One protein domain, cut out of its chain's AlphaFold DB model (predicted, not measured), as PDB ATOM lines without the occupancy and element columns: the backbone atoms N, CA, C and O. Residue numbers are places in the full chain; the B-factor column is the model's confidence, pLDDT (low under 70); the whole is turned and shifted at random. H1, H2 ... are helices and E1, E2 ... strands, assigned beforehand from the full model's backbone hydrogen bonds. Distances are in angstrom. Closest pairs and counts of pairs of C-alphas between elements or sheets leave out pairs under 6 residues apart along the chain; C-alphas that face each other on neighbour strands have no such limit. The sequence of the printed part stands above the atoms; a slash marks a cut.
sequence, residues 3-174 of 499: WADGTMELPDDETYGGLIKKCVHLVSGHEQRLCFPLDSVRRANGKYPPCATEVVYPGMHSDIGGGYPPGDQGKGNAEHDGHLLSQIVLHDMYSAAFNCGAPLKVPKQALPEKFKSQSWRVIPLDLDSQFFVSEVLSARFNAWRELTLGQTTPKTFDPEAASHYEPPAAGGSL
ATOM      1  N   TRP A   3     165.440 141.013 111.244       83.19
ATOM      2  CA  TRP A   3     165.883 139.887 112.076       83.19
ATOM      3  C   TRP A   3     164.928 139.567 113.229       83.19
ATOM      4  O   TRP A   3     164.994 138.463 113.755       83.19
ATOM      5  N   ALA A   4     164.074 140.517 113.624       87.25
ATOM      6  CA  ALA A   4     163.135 140.365 114.735       87.25
ATOM      7  C   ALA A   4     161.837 139.654 114.315       87.25
ATOM      8  O   ALA A   4     161.117 139.095 115.141       87.25
ATOM      9  N   ASP A   5     161.526 139.672 113.018       85.62
ATOM     10  CA  ASP A   5     160.293 139.091 112.503       85.62
ATOM     11  C   ASP A   5     160.321 137.564 112.683       85.62
ATOM     12  O   ASP A   5     161.151 136.879 112.086       85.62
ATOM     13  N   GLY A   6     159.401 137.031 113.492       86.88
ATOM     14  CA  GLY A   6     159.318 135.597 113.793       86.88
ATOM     15  C   GLY A   6     160.359 135.087 114.797       86.88
ATOM     16  O   GLY A   6     160.499 133.876 114.941       86.88
ATOM     17  N   THR A   7     161.089 135.975 115.481       91.44
ATOM     18  CA  THR A   7     162.149 135.592 116.436       91.44
ATOM     19  C   THR A   7     161.990 136.214 117.826       91.44
ATOM     20  O   THR A   7     162.804 135.938 118.704       91.44
ATOM     21  N   MET A   8     160.961 137.047 118.046       93.62
ATOM     22  CA  MET A   8     160.696 137.649 119.364       93.62
ATOM     23  C   MET A   8     160.016 136.678 120.331       93.62
ATOM     24  O   MET A   8     160.248 136.757 121.536       93.62
ATOM     25  N   GLU A   9     159.175 135.767 119.827       93.38
ATOM     26  CA  GLU A   9     158.563 134.747 120.678       93.38
ATOM     27  C   GLU A   9     159.649 133.807 121.222       93.38
ATOM     28  O   GLU A   9     160.477 133.288 120.471       93.38
ATOM     29  N   LEU A  10     159.645 133.583 122.540       94.44
ATOM     30  CA  LEU A  10     160.562 132.635 123.164       94.44
ATOM     31  C   LEU A  10     160.326 131.214 122.612       94.44
ATOM     32  O   LEU A  10     159.177 130.861 122.332       94.44
ATOM     33  N   PRO A  11     161.378 130.376 122.517       93.19
ATOM     34  CA  PRO A  11     161.280 128.978 122.112       93.19
ATOM     35  C   PRO A  11     160.059 128.258 122.687       93.19
ATOM     36  O   PRO A  11     159.719 128.405 123.865       93.19
ATOM     37  N   ASP A  12     159.382 127.507 121.825       89.62
ATOM     38  CA  ASP A  12     158.202 126.731 122.185       89.62
ATOM     39  C   ASP A  12     158.513 125.698 123.281       89.62
ATOM     40  O   ASP A  12     159.544 125.024 123.250       89.62
ATOM     41  N   ASP A  13     157.609 125.584 124.251       88.31
ATOM     42  CA  ASP A  13     157.797 124.728 125.422       88.31
ATOM     43  C   ASP A  13     157.560 123.241 125.100       88.31
ATOM     44  O   ASP A  13     158.134 122.380 125.766       88.31
ATOM     45  N   GLU A  14     156.747 122.919 124.084       88.06
ATOM     46  CA  GLU A  14     156.503 121.528 123.667       88.06
ATOM     47  C   GLU A  14     157.719 120.956 122.927       88.06
ATOM     48  O   GLU A  14     158.132 119.821 123.169       88.06
ATOM     49  N   THR A  15     158.325 121.765 122.059       91.62
ATOM     50  CA  THR A  15     159.449 121.373 121.200       91.62
ATOM     51  C   THR A  15     160.797 121.536 121.898       91.62
ATOM     52  O   THR A  15     161.665 120.669 121.801       91.62
ATOM     53  N   TYR A  16     160.986 122.650 122.608       90.50
ATOM     54  CA  TYR A  16     162.254 123.049 123.228       90.50
ATOM     55  C   TYR A  16     162.139 123.162 124.752       90.50
ATOM     56  O   TYR A  16     162.884 123.913 125.389       90.50
ATOM     57  N   GLY A  17     161.210 122.409 125.347       87.44
ATOM     58  CA  GLY A  17     160.955 122.395 126.781       87.44
ATOM     59  C   GLY A  17     162.235 122.290 127.609       87.44
ATOM     60  O   GLY A  17     163.042 121.373 127.461       87.44
ATOM     61  N   GLY A  18     162.433 123.264 128.497       88.25
ATOM     62  CA  GLY A  18     163.601 123.331 129.368       88.25
ATOM     63  C   GLY A  18     164.872 123.896 128.727       88.25
ATOM     64  O   GLY A  18     165.889 123.931 129.421       88.25
ATOM     65  N   LEU A  19     164.847 124.369 127.476       94.81
ATOM     66  CA  LEU A  19     165.965 125.113 126.883       94.81
ATOM     67  C   LEU A  19     166.222 126.416 127.655       94.81
ATOM     68  O   LEU A  19     167.343 126.673 128.090       94.81
ATOM     69  N   ILE A  20     165.166 127.201 127.888       94.88
ATOM     70  CA  ILE A  20     165.214 128.409 128.716       94.88
ATOM     71  C   ILE A  20     164.782 128.051 130.137       94.88
ATOM     72  O   ILE A  20     163.688 127.538 130.357       94.88
ATOM     73  N   LYS A  21     165.652 128.324 131.115       93.31
ATOM     74  CA  LYS A  21     165.385 128.034 132.536       93.31
ATOM     75  C   LYS A  21     164.615 129.148 133.235       93.31
ATOM     76  O   LYS A  21     163.758 128.867 134.065       93.31
ATOM     77  N   LYS A  22     164.918 130.401 132.898       94.44
ATOM     78  CA  LYS A  22     164.248 131.589 133.425       94.44
ATOM     79  C   LYS A  22     164.359 132.726 132.415       94.44
ATOM     80  O   LYS A  22     165.429 132.952 131.857       94.44
ATOM     81  N   CYS A  23     163.265 133.447 132.222       96.50
ATOM     82  CA  CYS A  23     163.214 134.727 131.540       96.50
ATOM     83  C   CYS A  23     162.537 135.738 132.475       96.50
ATOM     84  O   CYS A  23     161.490 135.452 133.059       96.50
ATOM     85  N   VAL A  24     163.143 136.910 132.638       97.25
ATOM     86  CA  VAL A  24     162.549 138.042 133.352       97.25
ATOM     87  C   VAL A  24     162.521 139.219 132.393       97.25
ATOM     88  O   VAL A  24     163.561 139.617 131.873       97.25
ATOM     89  N   HIS A  25     161.329 139.751 132.145       98.25
ATOM     90  CA  HIS A  25     161.111 140.877 131.250       98.25
ATOM     91  C   HIS A  25     160.513 142.048 132.033       98.25
ATOM     92  O   HIS A  25     159.365 142.006 132.468       98.25
ATOM     93  N   LEU A  26     161.310 143.093 132.247       98.38
ATOM     94  CA  LEU A  26     160.905 144.278 133.001       98.38
ATOM     95  C   LEU A  26     160.496 145.364 132.005       98.38
ATOM     96  O   LEU A  26     161.293 145.754 131.151       98.38
ATOM     97  N   VAL A  27     159.247 145.825 132.075       98.25
ATOM     98  CA  VAL A  27     158.643 146.677 131.042       98.25
ATOM     99  C   VAL A  27     158.186 148.021 131.594       98.25
ATOM    100  O   VAL A  27     157.700 148.136 132.716       98.25
ATOM    101  N   SER A  28     158.317 149.056 130.769       98.38
ATOM    102  CA  SER A  28     157.888 150.420 131.091       98.38
ATOM    103  C   SER A  28     156.365 150.564 131.038       98.38
ATOM    104  O   SER A  28     155.744 150.236 130.024       98.38
ATOM    105  N   GLY A  29     155.789 151.122 132.105       97.88
ATOM    106  CA  GLY A  29     154.369 151.464 132.205       97.88
ATOM    107  C   GLY A  29     153.980 152.829 131.623       97.88
ATOM    108  O   GLY A  29     152.788 153.075 131.458       97.88
ATOM    109  N   HIS A  30     154.939 153.718 131.315       98.38
ATOM    110  CA  HIS A  30     154.650 155.099 130.879       98.38
ATOM    111  C   HIS A  30     155.178 155.477 129.480       98.38
ATOM    112  O   HIS A  30     154.837 156.552 128.969       98.38
ATOM    113  N   GLU A  31     155.999 154.627 128.851       97.31
ATOM    114  CA  GLU A  31     156.484 154.839 127.482       97.31
ATOM    115  C   GLU A  31     155.325 154.826 126.475       97.31
ATOM    116  O   GLU A  31     154.394 154.033 126.592       97.31
ATOM    117  N   GLN A  32     155.388 155.691 125.463       91.88
ATOM    118  CA  GLN A  32     154.278 155.905 124.524       91.88
ATOM    119  C   GLN A  32     154.709 156.329 123.113       91.88
ATOM    120  O   GLN A  32     153.852 156.539 122.256       91.88
ATOM    121  N   ARG A  33     156.017 156.467 122.850       90.81
ATOM    122  CA  ARG A  33     156.529 156.776 121.507       90.81
ATOM    123  C   ARG A  33     156.223 155.629 120.548       90.81
ATOM    124  O   ARG A  33     156.403 154.460 120.899       90.81
ATOM    125  N   LEU A  34     155.810 155.947 119.323       84.38
ATOM    126  CA  LEU A  34     155.524 154.930 118.301       84.38
ATOM    127  C   LEU A  34     156.798 154.244 117.807       84.38
ATOM    128  O   LEU A  34     156.751 153.071 117.449       84.38
ATOM    129  N   CYS A  35     157.936 154.938 117.853       84.81
ATOM    130  CA  CYS A  35     159.252 154.371 117.575       84.81
ATOM    131  C   CYS A  35     159.733 153.358 118.627       84.81
ATOM    132  O   CYS A  35     160.721 152.672 118.382       84.81
ATOM    133  N   PHE A  36     159.062 153.252 119.778       92.44
ATOM    134  CA  PHE A  36     159.407 152.315 120.851       92.44
ATOM    135  C   PHE A  36     158.198 151.446 121.226       92.44
ATOM    136  O   PHE A  36     157.726 151.512 122.369       92.44
ATOM    137  N   PRO A  37     157.678 150.607 120.308       93.94
ATOM    138  CA  PRO A  37     156.694 149.603 120.691       93.94
ATOM    139  C   PRO A  37     157.279 148.647 121.743       93.94
ATOM    140  O   PRO A  37     158.484 148.635 122.008       93.94
ATOM    141  N   LEU A  38     156.411 147.902 122.418       96.94
ATOM    142  CA  LEU A  38     156.798 146.836 123.335       96.94
ATOM    143  C   LEU A  38     156.628 145.489 122.638       96.94
ATOM    144  O   LEU A  38     155.544 145.227 122.136       96.94
ATOM    145  N   ASP A  39     157.634 144.626 122.681       96.75
ATOM    146  CA  ASP A  39     157.490 143.203 122.371       96.75
ATOM    147  C   ASP A  39     157.339 142.446 123.691       96.75
ATOM    148  O   ASP A  39     158.295 142.304 124.448       96.75
ATOM    149  N   SER A  40     156.114 142.038 124.015       97.62
ATOM    150  CA  SER A  40     155.822 141.252 125.213       97.62
ATOM    151  C   SER A  40     156.284 139.809 125.029       97.62
ATOM    152  O   SER A  40     156.172 139.242 123.942       97.62
ATOM    153  N   VAL A  41     156.716 139.173 126.121       96.94
ATOM    154  CA  VAL A  41     157.013 137.726 126.138       96.94
ATOM    155  C   VAL A  41     155.744 136.861 126.162       96.94
ATOM    156  O   VAL A  41     155.827 135.633 126.181       96.94
ATOM    157  N   ARG A  42     154.554 137.476 126.171       96.06
ATOM    158  CA  ARG A  42     153.269 136.790 126.012       96.06
ATOM    159  C   ARG A  42     153.152 136.224 124.593       96.06
ATOM    160  O   ARG A  42     153.390 136.930 123.617       96.06
ATOM    161  N   ARG A  43     152.725 134.966 124.473       94.38
ATOM    162  CA  ARG A  43     152.474 134.312 123.179       94.38
ATOM    163  C   ARG A  43     151.146 134.777 122.576       94.38
ATOM    164  O   ARG A  43     150.269 135.296 123.277       94.38
ATOM    165  N   ALA A  44     150.942 134.519 121.287       92.62
ATOM    166  CA  ALA A  44     149.709 134.887 120.587       92.62
ATOM    167  C   ALA A  44     148.436 134.236 121.154       92.62
ATOM    168  O   ALA A  44     147.352 134.816 121.072       92.62
ATOM    169  N   ASN A  45     148.564 133.070 121.794       91.62
ATOM    170  CA  ASN A  45     147.470 132.396 122.500       91.62
ATOM    171  C   ASN A  45     147.075 133.074 123.834       91.62
ATOM    172  O   ASN A  45     146.212 132.566 124.552       91.62
ATOM    173  N   GLY A  46     147.717 134.193 124.187       91.31
ATOM    174  CA  GLY A  46     147.446 134.983 125.385       91.31
ATOM    175  C   GLY A  46     148.131 134.480 126.657       91.31
ATOM    176  O   GLY A  46     147.960 135.100 127.707       91.31
ATOM    177  N   LYS A  47     148.906 133.391 126.594       92.38
ATOM    178  CA  LYS A  47     149.621 132.827 127.745       92.38
ATOM    179  C   LYS A  47     151.075 133.285 127.778       92.38
ATOM    180  O   LYS A  47     151.703 133.511 126.745       92.38
ATOM    181  N   TYR A  48     151.615 133.372 128.985       94.25
ATOM    182  CA  TYR A  48     153.047 133.534 129.208       94.25
ATOM    183  C   TYR A  48     153.736 132.159 129.211       94.25
ATOM    184  O   TYR A  48     153.159 131.211 129.756       94.25
ATOM    185  N   PRO A  49     154.945 132.027 128.633       94.06
ATOM    186  CA  PRO A  49     155.769 130.832 128.797       94.06
ATOM    187  C   PRO A  49     156.013 130.547 130.289       94.06
ATOM    188  O   PRO A  49     156.277 131.495 131.033       94.06
ATOM    189  N   PRO A  50     155.992 129.286 130.758       92.38
ATOM    190  CA  PRO A  50     156.191 128.967 132.177       92.38
ATOM    191  C   PRO A  50     157.537 129.439 132.744       92.38
ATOM    192  O   PRO A  50     157.649 129.712 133.936       92.38
ATOM    193  N   CYS A  51     158.567 129.543 131.897       93.00
ATOM    194  CA  CYS A  51     159.880 130.048 132.293       93.00
ATOM    195  C   CYS A  51     159.933 131.580 132.420       93.00
ATOM    196  O   CYS A  51     160.917 132.103 132.946       93.00
ATOM    197  N   ALA A  52     158.920 132.303 131.933       95.19
ATOM    198  CA  ALA A  52     158.944 133.749 131.782       95.19
ATOM    199  C   ALA A  52     158.116 134.469 132.851       95.19
ATOM    200  O   ALA A  52     157.030 134.046 133.242       95.19
ATOM    201  N   THR A  53     158.625 135.610 133.305       95.94
ATOM    202  CA  THR A  53     157.918 136.536 134.190       95.94
ATOM    203  C   THR A  53     158.046 137.937 133.611       95.94
ATOM    204  O   THR A  53     159.159 138.413 133.407       95.94
ATOM    205  N   GLU A  54     156.920 138.588 133.329       97.56
ATOM    206  CA  GLU A  54     156.882 139.954 132.801       97.56
ATOM    207  C   GLU A  54     156.322 140.907 133.858       97.56
ATOM    208  O   GLU A  54     155.251 140.658 134.409       97.56
ATOM    209  N   VAL A  55     157.052 141.981 134.164       97.38
ATOM    210  CA  VAL A  55     156.751 142.875 135.292       97.38
ATOM    211  C   VAL A  55     156.720 144.322 134.822       97.38
ATOM    212  O   VAL A  55     157.666 144.801 134.199       97.38
ATOM    213  N   VAL A  56     155.637 145.033 135.136       97.38
ATOM    214  CA  VAL A  56     155.469 146.449 134.781       97.38
ATOM    215  C   VAL A  56     156.076 147.339 135.863       97.38
ATOM    216  O   VAL A  56     155.725 147.224 137.036       97.38
ATOM    217  N   TYR A  57     156.936 148.265 135.450       98.31
ATOM    218  CA  TYR A  57     157.588 149.262 136.295       98.31
ATOM    219  C   TYR A  57     157.184 150.692 135.895       98.31
ATOM    220  O   TYR A  57     156.844 150.940 134.731       98.31
ATOM    221  N   PRO A  58     157.229 151.664 136.826       98.44
ATOM    222  CA  PRO A  58     157.012 153.057 136.492       98.44
ATOM    223  C   PRO A  58     158.207 153.592 135.705       98.44
ATOM    224  O   PRO A  58     159.351 153.236 135.959       98.44
ATOM    225  N   GLY A  59     157.926 154.501 134.781       98.38
ATOM    226  CA  GLY A  59     158.930 155.246 134.027       98.38
ATOM    227  C   GLY A  59     158.802 155.022 132.528       98.38
ATOM    228  O   GLY A  59     157.977 154.222 132.087       98.38
ATOM    229  N   MET A  60     159.589 155.758 131.753       97.88
ATOM    230  CA  MET A  60     159.745 155.615 130.301       97.88
ATOM    231  C   MET A  60     160.742 154.502 129.952       97.88
ATOM    232  O   MET A  60     161.185 153.759 130.820       97.88
ATOM    233  N   HIS A  61     161.136 154.386 128.682       97.25
ATOM    234  CA  HIS A  61     162.051 153.339 128.217       97.25
ATOM    235  C   HIS A  61     163.358 153.219 129.032       97.25
ATOM    236  O   HIS A  61     163.640 152.160 129.595       97.25
ATOM    237  N   SER A  62     164.138 154.300 129.143       97.56
ATOM    238  CA  SER A  62     165.435 154.275 129.845       97.56
ATOM    239  C   SER A  62     165.322 154.473 131.359       97.56
ATOM    240  O   SER A  62     166.303 154.253 132.063       97.56
ATOM    241  N   ASP A  63     164.134 154.799 131.880       98.56
ATOM    242  CA  ASP A  63     163.860 154.678 133.320       98.56
ATOM    243  C   ASP A  63     163.831 153.209 133.763       98.56
ATOM    244  O   ASP A  63     163.981 152.928 134.946       98.56
ATOM    245  N   ILE A  64     163.641 152.278 132.819       98.25
ATOM    246  CA  ILE A  64     163.694 150.834 133.063       98.25
ATOM    247  C   ILE A  64     165.073 150.290 132.702       98.25
ATOM    248  O   ILE A  64     165.767 149.743 133.550       98.25
ATOM    249  N   GLY A  65     165.497 150.475 131.449       96.56
ATOM    250  CA  GLY A  65     166.755 149.907 130.953       96.56
ATOM    251  C   GLY A  65     168.028 150.588 131.471       96.56
ATOM    252  O   GLY A  65     169.116 150.054 131.278       96.56
ATOM    253  N   GLY A  66     167.909 151.759 132.103       96.19
ATOM    254  CA  GLY A  66     169.041 152.627 132.418       96.19
ATOM    255  C   GLY A  66     169.529 153.424 131.204       96.19
ATOM    256  O   GLY A  66     169.200 153.136 130.051       96.19
ATOM    257  N   GLY A  67     170.313 154.471 131.467       92.94
ATOM    258  CA  GLY A  67     170.966 155.281 130.431       92.94
ATOM    259  C   GLY A  67     170.750 156.789 130.552       92.94
ATOM    260  O   GLY A  67     171.518 157.543 129.952       92.94
ATOM    261  N   TYR A  68     169.770 157.231 131.345       95.12
ATOM    262  CA  TYR A  68     169.678 158.634 131.748       95.12
ATOM    263  C   TYR A  68     170.754 158.951 132.795       95.12
ATOM    264  O   TYR A  68     170.844 158.227 133.784       95.12
ATOM    265  N   PRO A  69     171.578 159.997 132.607       94.25
ATOM    266  CA  PRO A  69     172.506 160.445 133.639       94.25
ATOM    267  C   PRO A  69     171.793 161.290 134.712       94.25
ATOM    268  O   PRO A  69     170.757 161.899 134.429       94.25
ATOM    269  N   PRO A  70     172.372 161.430 135.918       96.06
ATOM    270  CA  PRO A  70     171.874 162.370 136.917       96.06
ATOM    271  C   PRO A  70     171.718 163.795 136.361       96.06
ATOM    272  O   PRO A  70     172.631 164.366 135.754       96.06
ATOM    273  N   GLY A  71     170.544 164.383 136.583       95.62
ATOM    274  CA  GLY A  71     170.191 165.743 136.180       95.62
ATOM    275  C   GLY A  71     169.657 165.902 134.754       95.62
ATOM    276  O   GLY A  71     169.268 167.018 134.401       95.62
ATOM    277  N   ASP A  72     169.602 164.844 133.939       95.00
ATOM    278  CA  ASP A  72     168.946 164.901 132.625       95.00
ATOM    279  C   ASP A  72     167.458 165.231 132.816       95.00
ATOM    280  O   ASP A  72     166.803 164.705 133.717       95.00
ATOM    281  N   GLN A  73     166.933 166.200 132.062       96.44
ATOM    282  CA  GLN A  73     165.575 166.735 132.271       96.44
ATOM    283  C   GLN A  73     165.296 167.258 133.692       96.44
ATOM    284  O   GLN A  73     164.140 167.424 134.097       96.44
ATOM    285  N   GLY A  74     166.355 167.536 134.458       96.69
ATOM    286  CA  GLY A  74     166.262 167.908 135.861       96.69
ATOM    287  C   GLY A  74     165.729 166.786 136.753       96.69
ATOM    288  O   GLY A  74     165.179 167.083 137.819       96.69
ATOM    289  N   LYS A  75     165.900 165.519 136.356       97.69
ATOM    290  CA  LYS A  75     165.524 164.308 137.101       97.69
ATOM    291  C   LYS A  75     166.755 163.646 137.728       97.69
ATOM    292  O   LYS A  75     167.880 163.887 137.304       97.69
ATOM    293  N   GLY A  76     166.568 162.857 138.784       95.56
ATOM    294  CA  GLY A  76     167.640 162.100 139.436       95.56
ATOM    295  C   GLY A  76     168.821 162.954 139.915       95.56
ATOM    296  O   GLY A  76     169.952 162.496 139.851       95.56
ATOM    297  N   ASN A  77     168.590 164.209 140.326       90.69
ATOM    298  CA  ASN A  77     169.677 165.145 140.654       90.69
ATOM    299  C   ASN A  77     170.415 164.722 141.930       90.69
ATOM    300  O   ASN A  77     169.963 165.017 143.036       90.69
ATOM    301  N   ALA A  78     171.566 164.086 141.757       90.69
ATOM    302  CA  ALA A  78     172.564 163.838 142.786       90.69
ATOM    303  C   ALA A  78     173.940 163.663 142.131       90.69
ATOM    304  O   ALA A  78     174.049 163.594 140.908       90.69
ATOM    305  N   GLU A  79     174.993 163.586 142.944       88.19
ATOM    306  CA  GLU A  79     176.352 163.285 142.462       88.19
ATOM    307  C   GLU A  79     176.514 161.821 142.010       88.19
ATOM    308  O   GLU A  79     177.507 161.470 141.381       88.19
ATOM    309  N   HIS A  80     175.532 160.974 142.324       91.12
ATOM    310  CA  HIS A  80     175.514 159.539 142.060       91.12
ATOM    311  C   HIS A  80     174.167 159.091 141.472       91.12
ATOM    312  O   HIS A  80     173.154 159.788 141.582       91.12
ATOM    313  N   ASP A  81     174.110 157.850 140.996       94.94
ATOM    314  CA  ASP A  81     172.936 157.293 140.315       94.94
ATOM    315  C   ASP A  81     171.780 156.905 141.248       94.94
ATOM    316  O   ASP A  81     170.675 156.657 140.779       94.94
ATOM    317  N   GLY A  82     171.963 156.922 142.574       96.56
ATOM    318  CA  GLY A  82     170.959 156.455 143.548       96.56
ATOM    319  C   GLY A  82     169.594 157.157 143.564       96.56
ATOM    320  O   GLY A  82     168.698 156.721 144.288       96.56
ATOM    321  N   HIS A  83     169.405 158.227 142.789       97.12
ATOM    322  CA  HIS A  83     168.100 158.863 142.578       97.12
ATOM    323  C   HIS A  83     167.470 158.557 141.210       97.12
ATOM    324  O   HIS A  83     166.363 159.030 140.958       97.12
ATOM    325  N   LEU A  84     168.136 157.799 140.336       98.31
ATOM    326  CA  LEU A  84     167.607 157.378 139.040       98.31
ATOM    327  C   LEU A  84     166.655 156.196 139.209       98.31
ATOM    328  O   LEU A  84     166.975 155.215 139.878       98.31
ATOM    329  N   LEU A  85     165.492 156.260 138.559       98.44
ATOM    330  CA  LEU A  85     164.456 155.229 138.677       98.44
ATOM    331  C   LEU A  85     164.936 153.838 138.240       98.44
ATOM    332  O   LEU A  85     164.568 152.834 138.853       98.44
ATOM    333  N   SER A  86     165.837 153.796 137.256       98.38
ATOM    334  CA  SER A  86     166.439 152.569 136.734       98.38
ATOM    335  C   SER A  86     167.213 151.778 137.780       98.38
ATOM    336  O   SER A  86     167.381 150.575 137.611       98.38
ATOM    337  N   GLN A  87     167.633 152.402 138.886       98.12
ATOM    338  CA  GLN A  87     168.310 151.688 139.963       98.12
ATOM    339  C   GLN A  87     167.412 150.624 140.604       98.12
ATOM    340  O   GLN A  87     167.895 149.559 140.970       98.12
ATOM    341  N   ILE A  88     166.098 150.853 140.698       97.56
ATOM    342  CA  ILE A  88     165.179 149.841 141.243       97.56
ATOM    343  C   ILE A  88     165.128 148.614 140.323       97.56
ATOM    344  O   ILE A  88     165.201 147.476 140.781       97.56
ATOM    345  N   VAL A  89     165.034 148.854 139.016       97.56
ATOM    346  CA  VAL A  89     164.938 147.809 137.986       97.56
ATOM    347  C   VAL A  89     166.266 147.052 137.861       97.56
ATOM    348  O   VAL A  89     166.267 145.828 137.725       97.56
ATOM    349  N   LEU A  90     167.397 147.757 137.979       97.50
ATOM    350  CA  LEU A  90     168.739 147.175 138.046       97.50
ATOM    351  C   LEU A  90     168.845 146.151 139.182       97.50
ATOM    352  O   LEU A  90     169.364 145.057 138.966       97.50
ATOM    353  N   HIS A  91     168.344 146.487 140.373       95.31
ATOM    354  CA  HIS A  91     168.380 145.588 141.530       95.31
ATOM    355  C   HIS A  91     167.484 144.364 141.362       95.31
ATOM    356  O   HIS A  91     167.908 143.264 141.712       95.31
ATOM    357  N   ASP A  92     166.289 144.523 140.787       95.12
ATOM    358  CA  ASP A  92     165.409 143.381 140.506       95.12
ATOM    359  C   ASP A  92     166.052 142.423 139.489       95.12
ATOM    360  O   ASP A  92     166.160 141.220 139.727       95.12
ATOM    361  N   MET A  93     166.613 142.962 138.401       96.56
ATOM    362  CA  MET A  93     167.339 142.162 137.411       96.56
ATOM    363  C   MET A  93     168.584 141.486 138.006       96.56
ATOM    364  O   MET A  93     168.821 140.304 137.751       96.56
ATOM    365  N   TYR A  94     169.371 142.205 138.816       95.38
ATOM    366  CA  TYR A  94     170.537 141.652 139.509       95.38
ATOM    367  C   TYR A  94     170.137 140.488 140.421       95.38
ATOM    368  O   TYR A  94     170.742 139.419 140.343       95.38
ATOM    369  N   SER A  95     169.092 140.669 141.233       93.19
ATOM    370  CA  SER A  95     168.568 139.642 142.136       93.19
ATOM    371  C   SER A  95     168.071 138.416 141.366       93.19
ATOM    372  O   SER A  95     168.486 137.290 141.648       93.19
ATOM    373  N   ALA A  96     167.257 138.620 140.326       93.88
ATOM    374  CA  ALA A  96     166.741 137.541 139.492       93.88
ATOM    375  C   ALA A  96     167.862 136.742 138.807       93.88
ATOM    376  O   ALA A  96     167.848 135.508 138.826       93.88
ATOM    377  N   ALA A  97     168.855 137.430 138.236       95.62
ATOM    378  CA  ALA A  97     170.001 136.798 137.595       95.62
ATOM    379  C   ALA A  97     170.868 136.034 138.609       95.62
ATOM    380  O   ALA A  97     171.235 134.883 138.357       95.62
ATOM    381  N   PHE A  98     171.157 136.640 139.766       94.00
ATOM    382  CA  PHE A  98     171.937 136.016 140.835       94.00
ATOM    383  C   PHE A  98     171.263 134.740 141.355       94.00
ATOM    384  O   PHE A  98     171.905 133.693 141.434       94.00
ATOM    385  N   ASN A  99     169.952 134.793 141.609       91.38
ATOM    386  CA  ASN A  99     169.153 133.648 142.059       91.38
ATOM    387  C   ASN A  99     169.090 132.514 141.024       91.38
ATOM    388  O   ASN A  99     168.926 131.351 141.387       91.38
ATOM    389  N   CYS A 100     169.278 132.829 139.739       93.50
ATOM    390  CA  CYS A 100     169.383 131.838 138.666       93.50
ATOM    391  C   CYS A 100     170.820 131.339 138.423       93.50
ATOM    392  O   CYS A 100     171.053 130.584 137.479       93.50
ATOM    393  N   GLY A 101     171.784 131.740 139.257       95.00
ATOM    394  CA  GLY A 101     173.170 131.280 139.186       95.00
ATOM    395  C   GLY A 101     174.061 132.067 138.224       95.00
ATOM    396  O   GLY A 101     175.139 131.580 137.872       95.00
ATOM    397  N   ALA A 102     173.657 133.270 137.798       96.88
ATOM    398  CA  ALA A 102     174.550 134.146 137.047       96.88
ATOM    399  C   ALA A 102     175.814 134.444 137.882       96.88
ATOM    400  O   ALA A 102     175.703 134.736 139.076       96.88
ATOM    401  N   PRO A 103     177.022 134.390 137.291       95.81
ATOM    402  CA  PRO A 103     178.284 134.552 138.014       95.81
ATOM    403  C   PRO A 103     178.574 136.030 138.331       95.81
ATOM    404  O   PRO A 103     179.572 136.597 137.885       95.81
ATOM    405  N   LEU A 104     177.683 136.674 139.084       95.75
ATOM    406  CA  LEU A 104     177.796 138.075 139.469       95.75
ATOM    407  C   LEU A 104     178.639 138.227 140.740       95.75
ATOM    408  O   LEU A 104     178.662 137.369 141.626       95.75
ATOM    409  N   LYS A 105     179.347 139.352 140.816       95.12
ATOM    410  CA  LYS A 105     180.108 139.757 141.999       95.12
ATOM    411  C   LYS A 105     179.170 140.327 143.062       95.12
ATOM    412  O   LYS A 105     178.126 140.875 142.718       95.12
ATOM    413  N   VAL A 106     179.571 140.244 144.326       94.94
ATOM    414  CA  VAL A 106     178.808 140.739 145.486       94.94
ATOM    415  C   VAL A 106     179.682 141.633 146.377       94.94
ATOM    416  O   VAL A 106     180.914 141.520 146.322       94.94
ATOM    417  N   PRO A 107     179.092 142.477 147.242       93.25
ATOM    418  CA  PRO A 107     179.827 143.176 148.294       93.25
ATOM    419  C   PRO A 107     180.640 142.205 149.152       93.25
ATOM    420  O   PRO A 107     180.178 141.116 149.502       93.25
ATOM    421  N   LYS A 108     181.858 142.595 149.548       92.50
ATOM    422  CA  LYS A 108     182.740 141.744 150.373       92.50
ATOM    423  C   LYS A 108     182.066 141.310 151.680       92.50
ATOM    424  O   LYS A 108     182.340 140.227 152.194       92.50
ATOM    425  N   GLN A 109     181.204 142.166 152.216       91.50
ATOM    426  CA  GLN A 109     180.444 141.964 153.443       91.50
ATOM    427  C   GLN A 109     179.384 140.864 153.289       91.50
ATOM    428  O   GLN A 109     179.096 140.185 154.268       91.50
ATOM    429  N   ALA A 110     178.862 140.652 152.076       90.75
ATOM    430  CA  ALA A 110     177.883 139.609 151.777       90.75
ATOM    431  C   ALA A 110     178.520 138.217 151.592       90.75
ATOM    432  O   ALA A 110     177.820 137.207 151.609       90.75
ATOM    433  N   LEU A 111     179.848 138.128 151.419       93.06
ATOM    434  CA  LEU A 111     180.533 136.843 151.258       93.06
ATOM    435  C   LEU A 111     180.724 136.114 152.599       93.06
ATOM    436  O   LEU A 111     181.215 136.714 153.561       93.06
ATOM    437  N   PRO A 112     180.484 134.788 152.644       93.94
ATOM    438  CA  PRO A 112     180.957 133.937 153.733       93.94
ATOM    439  C   PRO A 112     182.471 134.074 153.946       93.94
ATOM    440  O   PRO A 112     183.219 134.193 152.975       93.94
ATOM    441  N   GLU A 113     182.946 133.967 155.193       94.69
ATOM    442  CA  GLU A 113     184.368 134.161 155.555       94.69
ATOM    443  C   GLU A 113     185.344 133.383 154.665       94.69
ATOM    444  O   GLU A 113     186.315 133.941 154.154       94.69
ATOM    445  N   LYS A 114     185.032 132.113 154.370       95.88
ATOM    446  CA  LYS A 114     185.848 131.244 153.502       95.88
ATOM    447  C   LYS A 114     186.047 131.771 152.072       95.88
ATOM    448  O   LYS A 114     186.951 131.314 151.379       95.88
ATOM    449  N   PHE A 115     185.201 132.695 151.617       94.88
ATOM    450  CA  PHE A 115     185.247 133.279 150.277       94.88
ATOM    451  C   PHE A 115     185.733 134.731 150.262       94.88
ATOM    452  O   PHE A 115     186.010 135.249 149.184       94.88
ATOM    453  N   LYS A 116     185.921 135.389 151.415       92.75
ATOM    454  CA  LYS A 116     186.355 136.799 151.467       92.75
ATOM    455  C   LYS A 116     187.760 137.046 150.908       92.75
ATOM    456  O   LYS A 116     188.069 138.179 150.540       92.75
ATOM    457  N   SER A 117     188.607 136.014 150.837       93.44
ATOM    458  CA  SER A 117     189.928 136.070 150.192       93.44
ATOM    459  C   SER A 117     189.865 135.964 148.661       93.44
ATOM    460  O   SER A 117     190.843 136.275 147.985       93.44
ATOM    461  N   GLN A 118     188.725 135.556 148.093       95.06
ATOM    462  CA  GLN A 118     188.532 135.393 146.652       95.06
ATOM    463  C   GLN A 118     188.110 136.725 146.024       95.06
ATOM    464  O   GLN A 118     186.936 136.957 145.744       95.06
ATOM    465  N   SER A 119     189.082 137.613 145.796       93.69
ATOM    466  CA  SER A 119     188.853 138.976 145.286       93.69
ATOM    467  C   SER A 119     188.059 139.035 143.975       93.69
ATOM    468  O   SER A 119     187.322 139.988 143.750       93.69
ATOM    469  N   TRP A 120     188.132 138.003 143.133       95.12
ATOM    470  CA  TRP A 120     187.367 137.913 141.888       95.12
ATOM    471  C   TRP A 120     185.846 137.785 142.092       95.12
ATOM    472  O   TRP A 120     185.098 138.067 141.159       95.12
ATOM    473  N   ARG A 121     185.379 137.413 143.295       95.69
ATOM    474  CA  ARG A 121     183.953 137.412 143.681       95.69
ATOM    475  C   ARG A 121     183.474 138.749 144.241       95.69
ATOM    476  O   ARG A 121     182.271 138.957 144.367       95.69
ATOM    477  N   VAL A 122     184.405 139.622 144.617       96.06
ATOM    478  CA  VAL A 122     184.111 140.882 145.296       96.06
ATOM    479  C   VAL A 122     183.868 141.970 144.260       96.06
ATOM    480  O   VAL A 122     184.689 142.176 143.362       96.06
ATOM    481  N   ILE A 123     182.743 142.668 144.385       94.88
ATOM    482  CA  ILE A 123     182.459 143.869 143.601       94.88
ATOM    483  C   ILE A 123     183.441 144.988 144.016       94.88
ATOM    484  O   ILE A 123     183.616 145.238 145.213       94.88
ATOM    485  N   PRO A 124     184.155 145.621 143.069       94.25
ATOM    486  CA  PRO A 124     184.982 146.791 143.360       94.25
ATOM    487  C   PRO A 124     184.144 147.950 143.916       94.25
ATOM    488  O   PRO A 124     182.985 148.088 143.544       94.25
ATOM    489  N   LEU A 125     184.721 148.792 144.781       90.81
ATOM    490  CA  LEU A 125     183.985 149.876 145.458       90.81
ATOM    491  C   LEU A 125     183.382 150.907 144.489       90.81
ATOM    492  O   LEU A 125     182.303 151.430 144.738       90.81
ATOM    493  N   ASP A 126     184.073 151.190 143.386       91.44
ATOM    494  CA  ASP A 126     183.623 152.087 142.317       91.44
ATOM    495  C   ASP A 126     182.458 151.515 141.499       91.44
ATOM    496  O   ASP A 126     181.686 152.270 140.912       91.44
ATOM    497  N   LEU A 127     182.325 150.186 141.460       92.56
ATOM    498  CA  LEU A 127     181.183 149.512 140.851       92.56
ATOM    499  C   LEU A 127     180.045 149.338 141.863       92.56
ATOM    500  O   LEU A 127     178.889 149.503 141.501       92.56
ATOM    501  N   ASP A 128     180.356 149.063 143.129       91.50
ATOM    502  CA  ASP A 128     179.374 148.961 144.216       91.50
ATOM    503  C   ASP A 128     178.572 150.259 144.378       91.50
ATOM    504  O   ASP A 128     177.350 150.237 144.511       91.50
ATOM    505  N   SER A 129     179.239 151.412 144.266       90.75
ATOM    506  CA  SER A 129     178.577 152.719 144.323       90.75
ATOM    507  C   SER A 129     177.584 152.952 143.175       90.75
ATOM    508  O   SER A 129     176.607 153.676 143.365       90.75
ATOM    509  N   GLN A 130     177.767 152.301 142.019       92.06
ATOM    510  CA  GLN A 130     176.816 152.348 140.897       92.06
ATOM    511  C   GLN A 130     175.546 151.535 141.176       92.06
ATOM    512  O   GLN A 130     174.541 151.725 140.501       92.06
ATOM    513  N   PHE A 131     175.553 150.663 142.188       94.06
ATOM    514  CA  PHE A 131     174.367 149.955 142.675       94.06
ATOM    515  C   PHE A 131     173.699 150.691 143.844       94.06
ATOM    516  O   PHE A 131     172.751 150.175 144.428       94.06
ATOM    517  N   PHE A 132     174.134 151.896 144.213       94.75
ATOM    518  CA  PHE A 132     173.466 152.635 145.278       94.75
ATOM    519  C   PHE A 132     172.007 152.965 144.901       94.75
ATOM    520  O   PHE A 132     171.717 153.341 143.765       94.75
ATOM    521  N   VAL A 133     171.093 152.844 145.869       95.81
ATOM    522  CA  VAL A 133     169.678 153.238 145.776       95.81
ATOM    523  C   VAL A 133     169.373 154.109 146.989       95.81
ATOM    524  O   VAL A 133     169.597 153.693 148.123       95.81
ATOM    525  N   SER A 134     168.868 155.319 146.765       97.19
ATOM    526  CA  SER A 134     168.498 156.218 147.859       97.19
ATOM    527  C   SER A 134     167.177 155.804 148.509       97.19
ATOM    528  O   SER A 134     166.228 155.410 147.828       97.19
ATOM    529  N   GLU A 135     167.063 156.003 149.823       95.44
ATOM    530  CA  GLU A 135     165.810 155.779 150.559       95.44
ATOM    531  C   GLU A 135     164.659 156.642 150.018       95.44
ATOM    532  O   GLU A 135     163.512 156.204 149.983       95.44
ATOM    533  N   VAL A 136     164.969 157.847 149.525       96.56
ATOM    534  CA  VAL A 136     163.996 158.745 148.885       96.56
ATOM    535  C   VAL A 136     163.405 158.107 147.629       96.56
ATOM    536  O   VAL A 136     162.187 158.132 147.443       96.56
ATOM    537  N   LEU A 137     164.246 157.525 146.768       98.06
ATOM    538  CA  LEU A 137     163.786 156.811 145.580       98.06
ATOM    539  C   LEU A 137     162.942 155.592 145.973       98.06
ATOM    540  O   LEU A 137     161.842 155.426 145.447       98.06
ATOM    541  N   SER A 138     163.411 154.784 146.927       96.12
ATOM    542  CA  SER A 138     162.677 153.611 147.413       96.12
ATOM    543  C   SER A 138     161.307 153.979 147.989       96.12
ATOM    544  O   SER A 138     160.317 153.323 147.670       96.12
ATOM    545  N   ALA A 139     161.214 155.050 148.783       96.56
ATOM    546  CA  ALA A 139     159.955 155.525 149.355       96.56
ATOM    547  C   ALA A 139     158.960 155.963 148.270       96.56
ATOM    548  O   ALA A 139     157.795 155.571 148.297       96.56
ATOM    549  N   ARG A 140     159.424 156.722 147.271       98.31
ATOM    550  CA  ARG A 140     158.594 157.179 146.143       98.31
ATOM    551  C   ARG A 140     158.134 156.023 145.253       98.31
ATOM    552  O   ARG A 140     156.973 155.984 144.849       98.31
ATOM    553  N   PHE A 141     159.013 155.060 144.984       97.88
ATOM    554  CA  PHE A 141     158.672 153.848 144.239       97.88
ATOM    555  C   PHE A 141     157.643 152.986 144.990       97.88
ATOM    556  O   PHE A 141     156.659 152.536 144.405       97.88
ATOM    557  N   ASN A 142     157.818 152.795 146.297       96.12
ATOM    558  CA  ASN A 142     156.867 152.035 147.107       96.12
ATOM    559  C   ASN A 142     155.513 152.749 147.226       96.12
ATOM    560  O   ASN A 142     154.479 152.101 147.096       96.12
ATOM    561  N   ALA A 143     155.493 154.079 147.338       97.75
ATOM    562  CA  ALA A 143     154.253 154.851 147.268       97.75
ATOM    563  C   ALA A 143     153.517 154.668 145.930       97.75
ATOM    564  O   ALA A 143     152.287 154.604 145.906       97.75
ATOM    565  N   TRP A 144     154.248 154.535 144.816       98.06
ATOM    566  CA  TRP A 144     153.663 154.190 143.517       98.06
ATOM    567  C   TRP A 144     153.019 152.801 143.520       98.06
ATOM    568  O   TRP A 144     151.897 152.657 143.028       98.06
ATOM    569  N   ARG A 145     153.668 151.802 144.128       95.38
ATOM    570  CA  ARG A 145     153.084 150.461 144.298       95.38
ATOM    571  C   ARG A 145     151.818 150.494 145.153       95.38
ATOM    572  O   ARG A 145     150.826 149.864 144.799       95.38
ATOM    573  N   GLU A 146     151.828 151.244 146.251       95.19
ATOM    574  CA  GLU A 146     150.671 151.367 147.141       95.19
ATOM    575  C   GLU A 146     149.493 152.059 146.459       95.19
ATOM    576  O   GLU A 146     148.394 151.513 146.401       95.19
ATOM    577  N   LEU A 147     149.730 153.247 145.903       96.88
ATOM    578  CA  LEU A 147     148.671 154.076 145.344       96.88
ATOM    579  C   LEU A 147     148.092 153.493 144.056       96.88
ATOM    580  O   LEU A 147     146.877 153.495 143.873       96.88
ATOM    581  N   THR A 148     148.958 153.053 143.139       95.31
ATOM    582  CA  THR A 148     148.534 152.724 141.769       95.31
ATOM    583  C   THR A 148     148.228 151.243 141.581       95.31
ATOM    584  O   THR A 148     147.473 150.896 140.676       95.31
ATOM    585  N   LEU A 149     148.787 150.370 142.428       92.56
ATOM    586  CA  LEU A 149     148.602 148.917 142.341       92.56
ATOM    587  C   LEU A 149     147.850 148.334 143.544       92.56
ATOM    588  O   LEU A 149     147.585 147.134 143.557       92.56
ATOM    589  N   GLY A 150     147.526 149.143 144.562       90.56
ATOM    590  CA  GLY A 150     146.860 148.677 145.782       90.56
ATOM    591  C   GLY A 150     147.700 147.692 146.599       90.56
ATOM    592  O   GLY A 150     147.153 146.901 147.365       90.56
ATOM    593  N   GLN A 151     149.022 147.691 146.406       89.94
ATOM    594  CA  GLN A 151     149.931 146.805 147.130       89.94
ATOM    595  C   GLN A 151     150.211 147.347 148.533       89.94
ATOM    596  O   GLN A 151     150.074 148.535 148.796       89.94
ATOM    597  N   THR A 152     150.642 146.481 149.444       83.62
ATOM    598  CA  THR A 152     151.067 146.886 150.788       83.62
ATOM    599  C   THR A 152     152.585 146.877 150.884       83.62
ATOM    600  O   THR A 152     153.196 145.839 150.620       83.62
ATOM    601  N   THR A 153     153.196 147.979 151.323       80.12
ATOM    602  CA  THR A 153     154.620 147.982 151.681       80.12
ATOM    603  C   THR A 153     154.787 147.462 153.110       80.12
ATOM    604  O   THR A 153     154.215 148.037 154.043       80.12
ATOM    605  N   PRO A 154     155.557 146.382 153.330       77.31
ATOM    606  CA  PRO A 154     155.869 145.926 154.677       77.31
ATOM    607  C   PRO A 154     156.611 147.018 155.457       77.31
ATOM    608  O   PRO A 154     157.565 147.608 154.959       77.31
ATOM    609  N   LYS A 155     156.195 147.279 156.702       76.06
ATOM    610  CA  LYS A 155     156.906 148.212 157.602       76.06
ATOM    611  C   LYS A 155     158.195 147.618 158.170       76.06
ATOM    612  O   LYS A 155     159.061 148.343 158.645       76.06
ATOM    613  N   THR A 156     158.288 146.294 158.157       78.62
ATOM    614  CA  THR A 156     159.424 145.505 158.623       78.62
ATOM    615  C   THR A 156     159.693 144.423 157.600       78.62
ATOM    616  O   THR A 156     158.749 143.852 157.051       78.62
ATOM    617  N   PHE A 157     160.966 144.122 157.382       77.44
ATOM    618  CA  PHE A 157     161.394 143.108 156.431       77.44
ATOM    619  C   PHE A 157     162.092 141.988 157.190       77.44
ATOM    620  O   PHE A 157     163.008 142.242 157.970       77.44
ATOM    621  N   ASP A 158     161.642 140.760 156.967       82.00
ATOM    622  CA  ASP A 158     162.442 139.584 157.280       82.00
ATOM    623  C   ASP A 158     163.549 139.476 156.214       82.00
ATOM    624  O   ASP A 158     163.212 139.431 155.029       82.00
ATOM    625  N   PRO A 159     164.847 139.485 156.579       79.81
ATOM    626  CA  PRO A 159     165.939 139.406 155.610       79.81
ATOM    627  C   PRO A 159     165.867 138.178 154.699       79.81
ATOM    628  O   PRO A 159     166.243 138.271 153.531       79.81
ATOM    629  N   GLU A 160     165.373 137.045 155.206       79.75
ATOM    630  CA  GLU A 160     165.236 135.822 154.415       79.75
ATOM    631  C   GLU A 160     164.117 135.977 153.378       79.75
ATOM    632  O   GLU A 160     164.367 135.818 152.182       79.75
ATOM    633  N   ALA A 161     162.929 136.430 153.790       76.50
ATOM    634  CA  ALA A 161     161.858 136.782 152.856       76.50
ATOM    635  C   ALA A 161     162.267 137.883 151.857       76.50
ATOM    636  O   ALA A 161     161.914 137.815 150.683       76.50
ATOM    637  N   ALA A 162     163.042 138.884 152.282       76.50
ATOM    638  CA  ALA A 162     163.514 139.964 151.413       76.50
ATOM    639  C   ALA A 162     164.526 139.487 150.359       76.50
ATOM    640  O   ALA A 162     164.624 140.091 149.292       76.50
ATOM    641  N   SER A 163     165.257 138.402 150.632       76.06
ATOM    642  CA  SER A 163     166.172 137.792 149.660       76.06
ATOM    643  C   SER A 163     165.448 137.032 148.538       76.06
ATOM    644  O   SER A 163     166.039 136.752 147.492       76.06
ATOM    645  N   HIS A 164     164.151 136.766 148.717       77.19
ATOM    646  CA  HIS A 164     163.288 136.080 147.762       77.19
ATOM    647  C   HIS A 164     162.099 136.967 147.379       77.19
ATOM    648  O   HIS A 164     160.991 136.827 147.891       77.19
ATOM    649  N   TYR A 165     162.331 137.897 146.450       82.12
ATOM    650  CA  TYR A 165     161.256 138.694 145.864       82.12
ATOM    651  C   TYR A 165     160.573 137.939 144.719       82.12
ATOM    652  O   TYR A 165     161.216 137.559 143.740       82.12
ATOM    653  N   GLU A 166     159.254 137.781 144.825       85.94
ATOM    654  CA  GLU A 166     158.394 137.383 143.714       85.94
ATOM    655  C   GLU A 166     157.443 138.538 143.366       85.94
ATOM    656  O   GLU A 166     156.727 139.033 144.247       85.94
ATOM    657  N   PRO A 167     157.411 138.996 142.101       88.88
ATOM    658  CA  PRO A 167     156.505 140.056 141.698       88.88
ATOM    659  C   PRO A 167     155.050 139.564 141.787       88.88
ATOM    660  O   PRO A 167     154.732 138.483 141.284       88.88
ATOM    661  N   PRO A 168     154.139 140.342 142.397       88.12
ATOM    662  CA  PRO A 168     152.743 139.946 142.506       88.12
ATOM    663  C   PRO A 168     152.078 139.905 141.128       88.12
ATOM    664  O   PRO A 168     152.330 140.755 140.270       88.12
ATOM    665  N   ALA A 169     151.176 138.940 140.935       90.25
ATOM    666  CA  ALA A 169     150.385 138.851 139.717       90.25
ATOM    667  C   ALA A 169     149.517 140.107 139.546       90.25
ATOM    668  O   ALA A 169     148.821 140.536 140.468       90.25
ATOM    669  N   ALA A 170     149.544 140.689 138.349       88.12
ATOM    670  CA  ALA A 170     148.704 141.833 138.036       88.12
ATOM    671  C   ALA A 170     147.220 141.431 137.970       88.12
ATOM    672  O   ALA A 170     146.872 140.359 137.480       88.12
ATOM    673  N   GLY A 171     146.328 142.328 138.397       85.19
ATOM    674  CA  GLY A 171     144.876 142.106 138.370       85.19
ATOM    675  C   GLY A 171     144.221 142.197 136.982       85.19
ATOM    676  O   GLY A 171     142.997 142.210 136.892       85.19
ATOM    677  N   GLY A 172     145.000 142.305 135.901       91.25
ATOM    678  CA  GLY A 172     144.493 142.490 134.542       91.25
ATOM    679  C   GLY A 172     145.533 142.175 133.467       91.25
ATOM    680  O   GLY A 172     146.669 141.817 133.770       91.25
ATOM    681  N   SER A 173     145.138 142.314 132.198       94.25
ATOM    682  CA  SER A 173     146.063 142.149 131.072       94.25
ATOM    683  C   SER A 173     147.127 143.248 131.058       94.25
ATOM    684  O   SER A 173     146.901 144.339 131.588       94.25
ATOM    685  N   LEU A 174     148.252 143.000 130.384       96.00
ATOM    686  CA  LEU A 174     149.320 143.985 130.212       96.00
ATOM    687  C   LEU A 174     148.803 145.329 129.673       96.00
ATOM    688  O   LEU A 174     149.167 146.384 130.183       96.00
TER     689      LEU A 174
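AT A GLANCE: This is residues 3 to 174 of the 499 residues of the protein "Lipoprotein" of Klebsiella pneumoniae (UniProt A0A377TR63). With little regular structure, this domain is mostly loops around a core of helix H3 beside two parallel strands, E1 and E3. Of 172 printed residues, 65 lie in six named helices and three strands, class mixed, ordered H1 E1 E2 E3 H2 H3 H4 H5 H6. It is compact, with a radius of gyration of the C-alphas of 18.1 A, spanning 48 by 42 by 36 A.

IN THESE COORDINATES: Find C-alpha 13 at (157.797, 124.728, 125.422), where H1, residues 13 to 16, begins. Then come E1, 23 to 28; E2, 38 to 40; E3, 52 to 57; H2, 61 to 65; H3, 86 to 99, 19.8 A from first to last C-alpha; H4, 125 to 131; H5, 135 to 149, 20.3 A; and H6, 159 to 163.

HOW THE PARTS SIT: Between E1 and E3, find N 25 and O 53 within hydrogen-bond range, 2.8 A. H3 touches H2, closest C-alphas Ser 86 and Asp 63, 4.8 A, with residues 86 to 90 alone. H4 has 1 of 3 O i to N i+4 pairs within range and 3 of 4 O i to N i+3 pairs; H2, H3, H5 and H6 have every O i to N i+4 pair.

THE WHOLE: The printed part has no cut, and no printed residue is under 70.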